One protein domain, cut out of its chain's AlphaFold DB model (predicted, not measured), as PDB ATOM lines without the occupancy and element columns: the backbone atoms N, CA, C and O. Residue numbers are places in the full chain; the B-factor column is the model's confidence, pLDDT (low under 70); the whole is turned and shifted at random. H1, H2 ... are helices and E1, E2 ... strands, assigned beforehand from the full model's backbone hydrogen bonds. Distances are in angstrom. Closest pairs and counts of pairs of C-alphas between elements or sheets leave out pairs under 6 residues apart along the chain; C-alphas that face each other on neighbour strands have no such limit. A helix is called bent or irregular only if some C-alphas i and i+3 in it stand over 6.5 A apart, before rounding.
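What this domain is: This is residues 2 to 84 of the 141 residues of the protein "GGDEF_2 domain-containing protein" of Mycolicibacterium mucogenicum (UniProt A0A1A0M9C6). A very small parallel sheet of two short strands, E1 and E2, lies between two helices: H1 on one side and the long H2 on the other. H3, a short and uneven helix, follows E2 with no residue between them and packs on residues 48 to 55 of H2, and a tail of residues 76 to 84 comes after it. The printed part has 83 residues, with three named helices and two named strands in the order H1, E1, H2, E2, H3; the class is mostly helix. The whole is compact, with a radius of gyration of the C-alphas of 12.7 A and spans of 38 by 31 by 18 A.

Where its parts are: Residues 2 to 11 come first and hold no named element. H1, residues 12 to 23, begins with C-alpha 12 at (79.161, 78.239, 81.028) and is 16.3 A long from first to last C-alpha. E1, residues 29 to 32, is 10.2 A long. H2, residues 39 to 58, is the longest helix at 29.7 A, with C-alpha 39 at (84.951, 94.327, 95.522); it is only just irregular, with C-alphas 40 and 43 at 6.9 A. E2, residues 64 to 67, is 10.6 A long. H3, residues 68 to 75, is 7.6 A long and irregular, with C-alphas 70 and 73 at 9.4 A; its C-alpha 75 is at (96.492, 79.488, 82.983).

How they stand to each other: E1 and E2 are parallel neighbours, with 19 degrees between their directions. N 30 and O 64 are within hydrogen-bond range at 2.9 A, and so are N 66 and O 30 at 2.9 A. E1, H2 and E2 form a strand-helix-strand unit, two parallel neighbour strands with a helix between them along the chain. The closest C-alphas of E1 and H2 are those of Gly 31 and Leu 53, 3.9 A apart. The closest C-alphas of H1 and E2 are those of Pro 12 and Gly 65, 4.6 A apart. H2 touches H3 with residues 48 to 55 alone, and the closest C-alphas are those of Ala 52 and Phe 68, 5.0 A apart. Their lines stand at a steep tilt of 62 degrees, and they run the same way. H1 is apart from H2 and from H3. In H1 every O i to N i+4 pair is within hydrogen-bond range; in H2 14 of 16 are, and in H3 0 of 4, beside 3 of 5 O i to N i+3 pairs.

The domain as a whole: The two C-alphas farthest apart are those of Ser 24 and Arg 83, at 38.8 A. The printed part has no cut. The links H1 to E1, H2 to E2 and E2 to H3 are tight, the link E1 to H2 is short, and no link is long. The mean pLDDT of the printed part is 82.4, and residues 73 to 84 are under 70.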
ATOM      1  N   THR A   2      81.750  93.015  76.507       85.69
ATOM      2  CA  THR A   2      80.734  93.343  77.523       85.69
ATOM      3  C   THR A   2      81.078  92.587  78.799       85.69
ATOM      4  O   THR A   2      81.455  91.421  78.716       85.69
ATOM      5  N   VAL A   3      80.975  93.239  79.958       88.94
ATOM      6  CA  VAL A   3      81.233  92.626  81.270       88.94
ATOM      7  C   VAL A   3      79.905  92.474  82.005       88.94
ATOM      8  O   VAL A   3      79.092  93.395  82.007       88.94
ATOM      9  N   LEU A   4      79.692  91.307  82.608       88.31
ATOM     10  CA  LEU A   4      78.506  90.958  83.388       88.31
ATOM     11  C   LEU A   4      78.954  90.601  84.807       88.31
ATOM     12  O   LEU A   4      79.950  89.900  84.973       88.31
ATOM     13  N   LEU A   5      78.223  91.078  85.814       88.38
ATOM     14  CA  LEU A   5      78.402  90.681  87.210       88.38
ATOM     15  C   LEU A   5      77.223  89.795  87.611       88.38
ATOM     16  O   LEU A   5      76.072  90.141  87.343       88.38
ATOM     17  N   THR A   6      77.518  88.654  88.224       87.56
ATOM     18  CA  THR A   6      76.532  87.649  88.634       87.56
ATOM     19  C   THR A   6      76.677  87.354  90.124       87.56
ATOM     20  O   THR A   6      77.781  87.406  90.658       87.56
ATOM     21  N   ASP A   7      75.577  87.009  90.794       84.19
ATOM     22  CA  ASP A   7      75.524  86.683  92.235       84.19
ATOM     23  C   ASP A   7      76.107  85.282  92.567       84.19
ATOM     24  O   ASP A   7      75.677  84.585  93.478       84.19
ATOM     25  N   GLY A   8      77.052  84.807  91.752       82.75
ATOM     26  CA  GLY A   8      77.619  83.460  91.808       82.75
ATOM     27  C   GLY A   8      78.410  83.117  90.548       82.75
ATOM     28  O   GLY A   8      78.455  83.916  89.612       82.75
ATOM     29  N   VAL A   9      79.026  81.930  90.512       79.31
ATOM     30  CA  VAL A   9      79.756  81.427  89.335       79.31
ATOM     31  C   VAL A   9      78.782  80.652  88.443       79.31
ATOM     32  O   VAL A   9      78.354  79.560  88.822       79.31
ATOM     33  N   PRO A  10      78.375  81.199  87.285       85.38
ATOM     34  CA  PRO A  10      77.426  80.531  86.412       85.38
ATOM     35  C   PRO A  10      78.076  79.354  85.683       85.38
ATOM     36  O   PRO A  10      79.253  79.383  85.322       85.38
ATOM     37  N   GLU A  11      77.266  78.343  85.383       87.69
ATOM     38  CA  GLU A  11      77.671  77.282  84.467       87.69
ATOM     39  C   GLU A  11      77.792  77.843  83.033       87.69
ATOM     40  O   GLU A  11      76.873  78.533  82.566       87.69
ATOM     41  N   PRO A  12      78.882  77.556  82.293       87.94
ATOM     42  CA  PRO A  12      79.161  78.239  81.028       87.94
ATOM     43  C   PRO A  12      78.136  77.976  79.925       87.94
ATOM     44  O   PRO A  12      77.706  78.898  79.231       87.94
ATOM     45  N   THR A  13      77.711  76.721  79.767       88.44
ATOM     46  CA  THR A  13      76.808  76.316  78.680       88.44
ATOM     47  C   THR A  13      75.396  76.897  78.838       88.44
ATOM     48  O   THR A  13      74.858  77.415  77.853       88.44
ATOM     49  N   PRO A  14      74.752  76.840  80.024       89.94
ATOM     50  CA  PRO A  14      73.485  77.536  80.250       89.94
ATOM     51  C   PRO A  14      73.595  79.050  80.057       89.94
ATOM     52  O   PRO A  14      72.720  79.639  79.422       89.94
ATOM     53  N   LEU A  15      74.678  79.668  80.545       88.44
ATOM     54  CA  LEU A  15      74.894  81.107  80.409       88.44
ATOM     55  C   LEU A  15      75.012  81.528  78.941       88.44
ATOM     56  O   LEU A  15      74.341  82.466  78.514       88.44
ATOM     57  N   PHE A  16      75.822  80.810  78.159       89.94
ATOM     58  CA  PHE A  16      75.979  81.074  76.731       89.94
ATOM     59  C   PHE A  16      74.645  80.981  75.993       89.94
ATOM     60  O   PHE A  16      74.288  81.899  75.259       89.94
ATOM     61  N   ARG A  17      73.860  79.925  76.247       88.44
ATOM     62  CA  ARG A  17      72.535  79.764  75.632       88.44
ATOM     63  C   ARG A  17      71.572  80.891  75.998       88.44
ATOM     64  O   ARG A  17      70.860  81.373  75.121       88.44
ATOM     65  N   ALA A  18      71.553  81.317  77.259       89.00
ATOM     66  CA  ALA A  18      70.695  82.412  77.706       89.00
ATOM     67  C   ALA A  18      71.063  83.739  77.024       89.00
ATOM     68  O   ALA A  18      70.181  84.462  76.562       89.00
ATOM     69  N   ILE A  19      72.361  84.037  76.910       88.31
ATOM     70  CA  ILE A  19      72.843  85.253  76.247       88.31
ATOM     71  C   ILE A  19      72.574  85.195  74.743       88.31
ATOM     72  O   ILE A  19      72.041  86.159  74.205       88.31
ATOM     73  N   ALA A  20      72.873  84.075  74.082       88.19
ATOM     74  CA  ALA A  20      72.617  83.879  72.655       88.19
ATOM     75  C   ALA A  20      71.131  84.072  72.303       88.19
ATOM     76  O   ALA A  20      70.798  84.748  71.330       88.19
ATOM     77  N   ALA A  21      70.229  83.545  73.139       87.31
ATOM     78  CA  ALA A  21      68.789  83.731  72.975       87.31
ATOM     79  C   ALA A  21      68.351  85.193  73.173       87.31
ATOM     80  O   ALA A  21      67.468  85.668  72.465       87.31
ATOM     81  N   ALA A  22      68.963  85.913  74.119       87.38
ATOM     82  CA  ALA A  22      68.618  87.303  74.417       87.38
ATOM     83  C   ALA A  22      69.165  88.306  73.387       87.38
ATOM     84  O   ALA A  22      68.583  89.373  73.202       87.38
ATOM     85  N   THR A  23      70.287  87.994  72.733       85.50
ATOM     86  CA  THR A  23      70.953  88.888  71.771       85.50
ATOM     87  C   THR A  23      70.698  88.518  70.312       85.50
ATOM     88  O   THR A  23      71.127  89.255  69.425       85.50
ATOM     89  N   SER A  24      70.018  87.396  70.051       82.81
ATOM     90  CA  SER A  24      69.883  86.794  68.715       82.81
ATOM     91  C   SER A  24      71.235  86.543  68.027       82.81
ATOM     92  O   SER A  24      71.304  86.509  66.800       82.81
ATOM     93  N   ALA A  25      72.311  86.389  68.808       78.00
ATOM     94  CA  ALA A  25      73.647  86.084  68.314       78.00
ATOM     95  C   ALA A  25      73.943  84.597  68.533       78.00
ATOM     96  O   ALA A  25      73.970  84.117  69.662       78.00
ATOM     97  N   ASP A  26      74.188  83.872  67.448       75.06
ATOM     98  CA  ASP A  26      74.593  82.463  67.440       75.06
ATOM     99  C   ASP A  26      76.116  82.283  67.571       75.06
ATOM    100  O   ASP A  26      76.594  81.182  67.841       75.06
ATOM    101  N   GLN A  27      76.873  83.375  67.430       80.38
ATOM    102  CA  GLN A  27      78.330  83.406  67.505       80.38
ATOM    103  C   GLN A  27      78.795  84.260  68.691       80.38
ATOM    104  O   GLN A  27      78.496  85.453  68.778       80.38
ATOM    105  N   GLY A  28      79.579  83.675  69.597       85.25
ATOM    106  CA  GLY A  28      80.199  84.417  70.693       85.25
ATOM    107  C   GLY A  28      81.009  83.534  71.633       85.25
ATOM    108  O   GLY A  28      80.808  82.328  71.692       85.25
ATOM    109  N   SER A  29      81.913  84.146  72.387       90.88
ATOM    110  CA  SER A  29      82.711  83.450  73.397       90.88
ATOM    111  C   SER A  29      82.542  84.160  74.734       90.88
ATOM    112  O   SER A  29      82.482  85.393  74.781       90.88
ATOM    113  N   ILE A  30      82.473  83.391  75.817       92.25
ATOM    114  CA  ILE A  30      82.335  83.903  77.181       92.25
ATOM    115  C   ILE A  30      83.483  83.361  78.030       92.25
ATOM    116  O   ILE A  30      83.748  82.163  78.043       92.25
ATOM    117  N   GLY A  31      84.147  84.242  78.770       92.19
ATOM    118  CA  GLY A  31      85.082  83.854  79.819       92.19
ATOM    119  C   GLY A  31      84.510  84.196  81.187       92.19
ATOM    120  O   GLY A  31      83.938  85.272  81.363       92.19
ATOM    121  N   ILE A  32      84.642  83.279  82.139       93.94
ATOM    122  CA  ILE A  32      84.132  83.414  83.508       93.94
ATOM    123  C   ILE A  32      85.323  83.318  84.467       93.94
ATOM    124  O   ILE A  32      86.064  82.339  84.427       93.94
ATOM    125  N   GLY A  33      85.528  84.336  85.301       91.06
ATOM    126  CA  GLY A  33      86.564  84.344  86.340       91.06
ATOM    127  C   GLY A  33      86.115  83.653  87.627       91.06
ATOM    128  O   GLY A  33      84.946  83.286  87.758       91.06
ATOM    129  N   SER A  34      87.028  83.497  88.592       90.25
ATOM    130  CA  SER A  34      86.671  82.992  89.926       90.25
ATOM    131  C   SER A  34      85.735  83.954  90.665       90.25
ATOM    132  O   SER A  34      85.680  85.154  90.366       90.25
ATOM    133  N   ALA A  35      85.010  83.440  91.661       91.06
ATOM    134  CA  ALA A  35      84.159  84.261  92.517       91.06
ATOM    135  C   ALA A  35      84.983  85.329  93.257       91.06
ATOM    136  O   ALA A  35      85.973  85.021  93.921       91.06
ATOM    137  N   ALA A  36      84.551  86.586  93.163       91.12
ATOM    138  CA  ALA A  36      85.089  87.689  93.950       91.12
ATOM    139  C   ALA A  36      84.219  87.876  95.201       91.12
ATOM    140  O   ALA A  36      83.074  88.311  95.091       91.12
ATOM    141  N   VAL A  37      84.750  87.551  96.384       90.75
ATOM    142  CA  VAL A  37      84.002  87.697  97.654       90.75
ATOM    143  C   VAL A  37      83.959  89.161  98.100       90.75
ATOM    144  O   VAL A  37      83.019  89.604  98.756       90.75
ATOM    145  N   THR A  38      84.972  89.934  97.710       91.44
ATOM    146  CA  THR A  38      85.088  91.362  98.003       91.44
ATOM    147  C   THR A  38      85.218  92.186  96.716       91.44
ATOM    148  O   THR A  38      85.774  91.701  95.729       91.44
ATOM    149  N   PRO A  39      84.783  93.463  96.696       90.88
ATOM    150  CA  PRO A  39      84.951  94.327  95.522       90.88
ATOM    151  C   PRO A  39      86.413  94.485  95.071       90.88
ATOM    152  O   PRO A  39      86.682  94.666  93.886       90.88
ATOM    153  N   SER A  40      87.367  94.374  96.000       91.62
ATOM    154  CA  SER A  40      88.808  94.382  95.723       91.62
ATOM    155  C   SER A  40      89.293  93.193  94.889       91.62
ATOM    156  O   SER A  40      90.353  93.281  94.279       91.62
ATOM    157  N   GLU A  41      88.532  92.098  94.826       89.25
ATOM    158  CA  GLU A  41      88.854  90.918  94.016       89.25
ATOM    159  C   GLU A  41      88.290  90.999  92.590       89.25
ATOM    160  O   GLU A  41      88.662  90.190  91.740       89.25
ATOM    161  N   LEU A  42      87.438  91.984  92.283       90.12
ATOM    162  CA  LEU A  42      86.875  92.160  90.939       90.12
ATOM    163  C   LEU A  42      87.950  92.320  89.850       90.12
ATOM    164  O   LEU A  42      87.795  91.698  88.801       90.12
ATOM    165  N   PRO A  43      89.056  93.068  90.056       89.81
ATOM    166  CA  PRO A  43      90.140  93.116  89.076       89.81
ATOM    167  C   PRO A  43      90.776  91.742  88.821       89.81
ATOM    168  O   PRO A  43      91.058  91.415  87.669       89.81
ATOM    169  N   ARG A  44      90.949  90.915  89.868       88.62
ATOM    170  CA  ARG A  44      91.454  89.534  89.749       88.62
ATOM    171  C   ARG A  44      90.495  88.691  88.911       88.62
ATOM    172  O   ARG A  44      90.916  88.111  87.915       88.62
ATOM    173  N   SER A  45      89.215  88.671  89.282       90.69
ATOM    174  CA  SER A  45      88.172  87.904  88.588       90.69
ATOM    175  C   SER A  45      88.005  88.344  87.128       90.69
ATOM    176  O   SER A  45      87.890  87.513  86.230       90.69
ATOM    177  N   LEU A  46      88.087  89.648  86.845       90.50
ATOM    178  CA  LEU A  46      88.038  90.165  85.478       90.50
ATOM    179  C   LEU A  46      89.249  89.717  84.649       90.50
ATOM    180  O   LEU A  46      89.071  89.315  83.499       90.50
ATOM    181  N   ALA A  47      90.461  89.765  85.209       87.25
ATOM    182  CA  ALA A  47      91.658  89.282  84.522       87.25
ATOM    183  C   ALA A  47      91.545  87.782  84.197       87.25
ATOM    184  O   ALA A  47      91.833  87.354  83.084       87.25
ATOM    185  N   GLU A  48      91.042  86.988  85.139       88.88
ATOM    186  CA  GLU A  48      90.771  85.559  84.951       88.88
ATOM    187  C   GLU A  48      89.715  85.293  83.869       88.88
ATOM    188  O   GLU A  48      89.899  84.429  83.009       88.88
ATOM    189  N   ALA A  49      88.629  86.068  83.861       91.44
ATOM    190  CA  ALA A  49      87.597  85.993  82.833       91.44
ATOM    191  C   ALA A  49      88.158  86.330  81.442       91.44
ATOM    192  O   ALA A  49      87.817  85.672  80.460       91.44
ATOM    193  N   GLN A  50      89.047  87.321  81.337       88.94
ATOM    194  CA  GLN A  50      89.713  87.675  80.079       88.94
ATOM    195  C   GLN A  50      90.614  86.546  79.569       88.94
ATOM    196  O   GLN A  50      90.587  86.241  78.376       88.94
ATOM    197  N   GLN A  51      91.349  85.883  80.464       83.94
ATOM    198  CA  GLN A  51      92.158  84.714  80.120       83.94
ATOM    199  C   GLN A  51      91.287  83.563  79.610       83.94
ATOM    200  O   GLN A  51      91.546  83.007  78.541       83.94
ATOM    201  N   ALA A  52      90.207  83.250  80.332       89.31
ATOM    202  CA  ALA A  52      89.273  82.204  79.928       89.31
ATOM    203  C   ALA A  52      88.640  82.499  78.562       89.31
ATOM    204  O   ALA A  52      88.535  81.613  77.715       89.31
ATOM    205  N   LEU A  53      88.298  83.767  78.317       89.69
ATOM    206  CA  LEU A  53      87.770  84.230  77.040       89.69
ATOM    207  C   LEU A  53      88.789  84.071  75.906       89.69
ATOM    208  O   LEU A  53      88.419  83.673  74.803       89.69
ATOM    209  N   GLN A  54      90.059  84.397  76.145       85.31
ATOM    210  CA  GLN A  54      91.097  84.287  75.124       85.31
ATOM    211  C   GLN A  54      91.326  82.834  74.707       85.31
ATOM    212  O   GLN A  54      91.395  82.555  73.509       85.31
ATOM    213  N   VAL A  55      91.366  81.917  75.673       84.12
ATOM    214  CA  VAL A  55      91.501  80.479  75.408       84.12
ATOM    215  C   VAL A  55      90.282  79.940  74.668       84.12
ATOM    216  O   VAL A  55      90.433  79.214  73.689       84.12
ATOM    217  N   GLU A  56      89.074  80.351  75.058       86.88
ATOM    218  CA  GLU A  56      87.853  79.941  74.360       86.88
ATOM    219  C   GLU A  56      87.836  80.415  72.899       86.88
ATOM    220  O   GLU A  56      87.497  79.645  72.001       86.88
ATOM    221  N   ARG A  57      88.293  81.646  72.630       84.88
ATOM    222  CA  ARG A  57      88.404  82.196  71.265       84.88
ATOM    223  C   ARG A  57      89.452  81.498  70.399       84.88
ATOM    224  O   ARG A  57      89.357  81.577  69.179       84.88
ATOM    225  N   GLN A  58      90.455  80.875  71.011       80.06
ATOM    226  CA  GLN A  58      91.502  80.113  70.323       80.06
ATOM    227  C   GLN A  58      91.160  78.621  70.194       80.06
ATOM    228  O   GLN A  58      91.908  77.874  69.563       80.06
ATOM    229  N   SER A  59      90.052  78.174  70.787       79.06
ATOM    230  CA  SER A  59      89.607  76.788  70.697       79.06
ATOM    231  C   SER A  59      89.097  76.442  69.292       79.06
ATOM    232  O   SER A  59      88.738  77.313  68.500       79.06
ATOM    233  N   MET A  60      89.022  75.142  68.986       71.69
ATOM    234  CA  MET A  60      88.494  74.653  67.704       71.69
ATOM    235  C   MET A  60      87.014  75.016  67.474       71.69
ATOM    236  O   MET A  60      86.555  74.978  66.337       71.69
ATOM    237  N   SER A  61      86.276  75.366  68.532       76.31
ATOM    238  CA  SER A  61      84.870  75.771  68.476       76.31
ATOM    239  C   SER A  61      84.662  77.016  69.347       76.31
ATOM    240  O   SER A  61      84.284  76.878  70.509       76.31
ATOM    241  N   PRO A  62      84.869  78.237  68.815       75.25
ATOM    242  CA  PRO A  62      84.868  79.481  69.592       75.25
ATOM    243  C   PRO A  62      83.456  79.979  69.973       75.25
ATOM    244  O   PRO A  62      83.225  81.185  70.105       75.25
ATOM    245  N   HIS A  63      82.503  79.061  70.139       81.19
ATOM    246  CA  HIS A  63      81.084  79.326  70.375       81.19
ATOM    247  C   HIS A  63      80.642  78.636  71.659       81.19
ATOM    248  O   HIS A  63      80.255  77.466  71.655       81.19
ATOM    249  N   GLY A  64      80.757  79.356  72.772       87.44
ATOM    250  CA  GLY A  64      80.589  78.765  74.090       87.44
ATOM    251  C   GLY A  64      81.085  79.643  75.226       87.44
ATOM    252  O   GLY A  64      81.259  80.860  75.096       87.44
ATOM    253  N   GLY A  65      81.280  79.004  76.374       90.44
ATOM    254  CA  GLY A  65      81.797  79.646  77.567       90.44
ATOM    255  C   GLY A  65      82.798  78.756  78.285       90.44
ATOM    256  O   GLY A  65      82.667  77.533  78.279       90.44
ATOM    257  N   ARG A  66      83.754  79.384  78.967       90.38
ATOM    258  CA  ARG A  66      84.782  78.696  79.747       90.38
ATOM    259  C   ARG A  66      85.009  79.388  81.079       90.38
ATOM    260  O   ARG A  66      85.073  80.618  81.127       90.38
ATOM    261  N   ARG A  67      85.162  78.610  82.154       91.31
ATOM    262  CA  ARG A  67      85.625  79.148  83.438       91.31
ATOM    263  C   ARG A  67      87.137  79.145  83.485       91.31
ATOM    264  O   ARG A  67      87.793  78.276  82.918       91.31
ATOM    265  N   PHE A  68      87.677  80.099  84.222       87.81
ATOM    266  CA  PHE A  68      89.094  80.176  84.516       87.81
ATOM    267  C   PHE A  68      89.606  78.916  85.230       87.81
ATOM    268  O   PHE A  68      90.698  78.439  84.937       87.81
ATOM    269  N   GLU A  69      88.790  78.336  86.110       85.00
ATOM    270  CA  GLU A  69      89.103  77.092  86.827       85.00
ATOM    271  C   GLU A  69      89.244  75.888  85.877       85.00
ATOM    272  O   GLU A  69      90.071  75.011  86.115       85.00
ATOM    273  N   ASP A  70      88.539  75.891  84.739       86.56
ATOM    274  CA  ASP A  70      88.584  74.812  83.742       86.56
ATOM    275  C   ASP A  70      89.780  74.939  82.768       86.56
ATOM    276  O   ASP A  70      89.908  74.154  81.826       86.56
ATOM    277  N   LEU A  71      90.644  75.951  82.928       79.06
ATOM    278  CA  LEU A  71      91.761  76.203  82.007       79.06
ATOM    279  C   LEU A  71      92.965  75.279  82.215       79.06
ATOM    280  O   LEU A  71      93.754  75.109  81.285       79.06
ATOM    281  N   GLY A  72      93.156  74.708  83.406       75.62
ATOM    282  CA  GLY A  72      94.328  73.877  83.707       75.62
ATOM    283  C   GLY A  72      95.656  74.570  83.355       75.62
ATOM    284  O   GLY A  72      95.915  75.690  83.800       75.62
ATOM    285  N   LEU A  73      96.480  73.932  82.509       66.12
ATOM    286  CA  LEU A  73      97.788  74.443  82.059       66.12
ATOM    287  C   LEU A  73      97.694  75.746  81.242       66.12
ATOM    288  O   LEU A  73      98.633  76.541  81.233       66.12
ATOM    289  N   TYR A  74      96.557  76.019  80.590       64.31
ATOM    290  CA  TYR A  74      96.377  77.251  79.813       64.31
ATOM    291  C   TYR A  74      96.406  78.518  80.684       64.31
ATOM    292  O   TYR A  74      96.624  79.606  80.158       64.31
ATOM    293  N   ARG A  75      96.284  78.389  82.017       66.75
ATOM    294  CA  ARG A  75      96.492  79.488  82.983       66.75
ATOM    295  C   ARG A  75      97.929  80.032  82.956       66.75
ATOM    296  O   ARG A  75      98.145  81.183  83.325       66.75
ATOM    297  N   ILE A  76      98.896  79.217  82.526       60.19
ATOM    298  CA  ILE A  76     100.337  79.529  82.518       60.19
ATOM    299  C   ILE A  76     100.760  80.228  81.225       60.19
ATOM    300  O   ILE A  76     101.701  81.017  81.216       60.19
ATOM    301  N   LEU A  77     100.065  79.933  80.126       58.84
ATOM    302  CA  LEU A  77     100.440  80.387  78.789       58.84
ATOM    303  C   LEU A  77     100.060  81.844  78.513       58.84
ATOM    304  O   LEU A  77     100.357  82.335  77.428       58.84
ATOM    305  N   ASP A  78      99.419  82.531  79.465       57.22
ATOM    306  CA  ASP A  78      99.059  83.933  79.304       57.22
ATOM    307  C   ASP A  78     100.296  84.847  79.415       57.22
ATOM    308  O   ASP A  78     100.842  85.029  80.512       57.22
ATOM    309  N   PRO A  79     100.715  85.495  78.312       50.88
ATOM    310  CA  PRO A  79     101.833  86.428  78.317       50.88
ATOM    311  C   PRO A  79     101.560  87.676  79.170       50.88
ATOM    312  O   PRO A  79     102.508  88.349  79.574       50.88
ATOM    313  N   ALA A  80     100.290  88.002  79.440       51.06
ATOM    314  CA  ALA A  80      99.890  89.213  80.151       51.06
ATOM    315  C   ALA A  80     100.058  89.119  81.675       51.06
ATOM    316  O   ALA A  80     100.177  90.153  82.334       51.06
ATOM    317  N   ARG A  81     100.107  87.905  82.247       52.59
ATOM    318  CA  ARG A  81     100.228  87.712  83.702       52.59
ATOM    319  C   ARG A  81     101.650  87.734  84.246       52.59
ATOM    320  O   ARG A  81     101.789  87.713  85.459       52.59
ATOM    321  N   GLY A  82     102.678  87.783  83.393       51.44
ATOM    322  CA  GLY A  82     104.073  87.831  83.834       51.44
ATOM    323  C   GLY A  82     104.394  86.736  84.850       51.44
ATOM    324  O   GLY A  82     104.478  87.033  86.027       51.44
ATOM    325  N   ARG A  83     104.550  85.484  84.389       50.66
ATOM    326  CA  ARG A  83     104.907  84.297  85.199       50.66
ATOM    327  C   ARG A  83     104.244  84.290  86.596       50.66
ATOM    328  O   ARG A  83     104.893  84.705  87.556       50.66
ATOM    329  N   PRO A  84     103.006  83.778  86.756       53.84
ATOM    330  CA  PRO A  84     102.571  83.344  88.086       53.84
ATOM    331  C   PRO A  84     103.663  82.462  88.709       53.84
ATOM    332  O   PRO A  84     104.354  81.757  87.967       53.84
TER     333      PRO A  84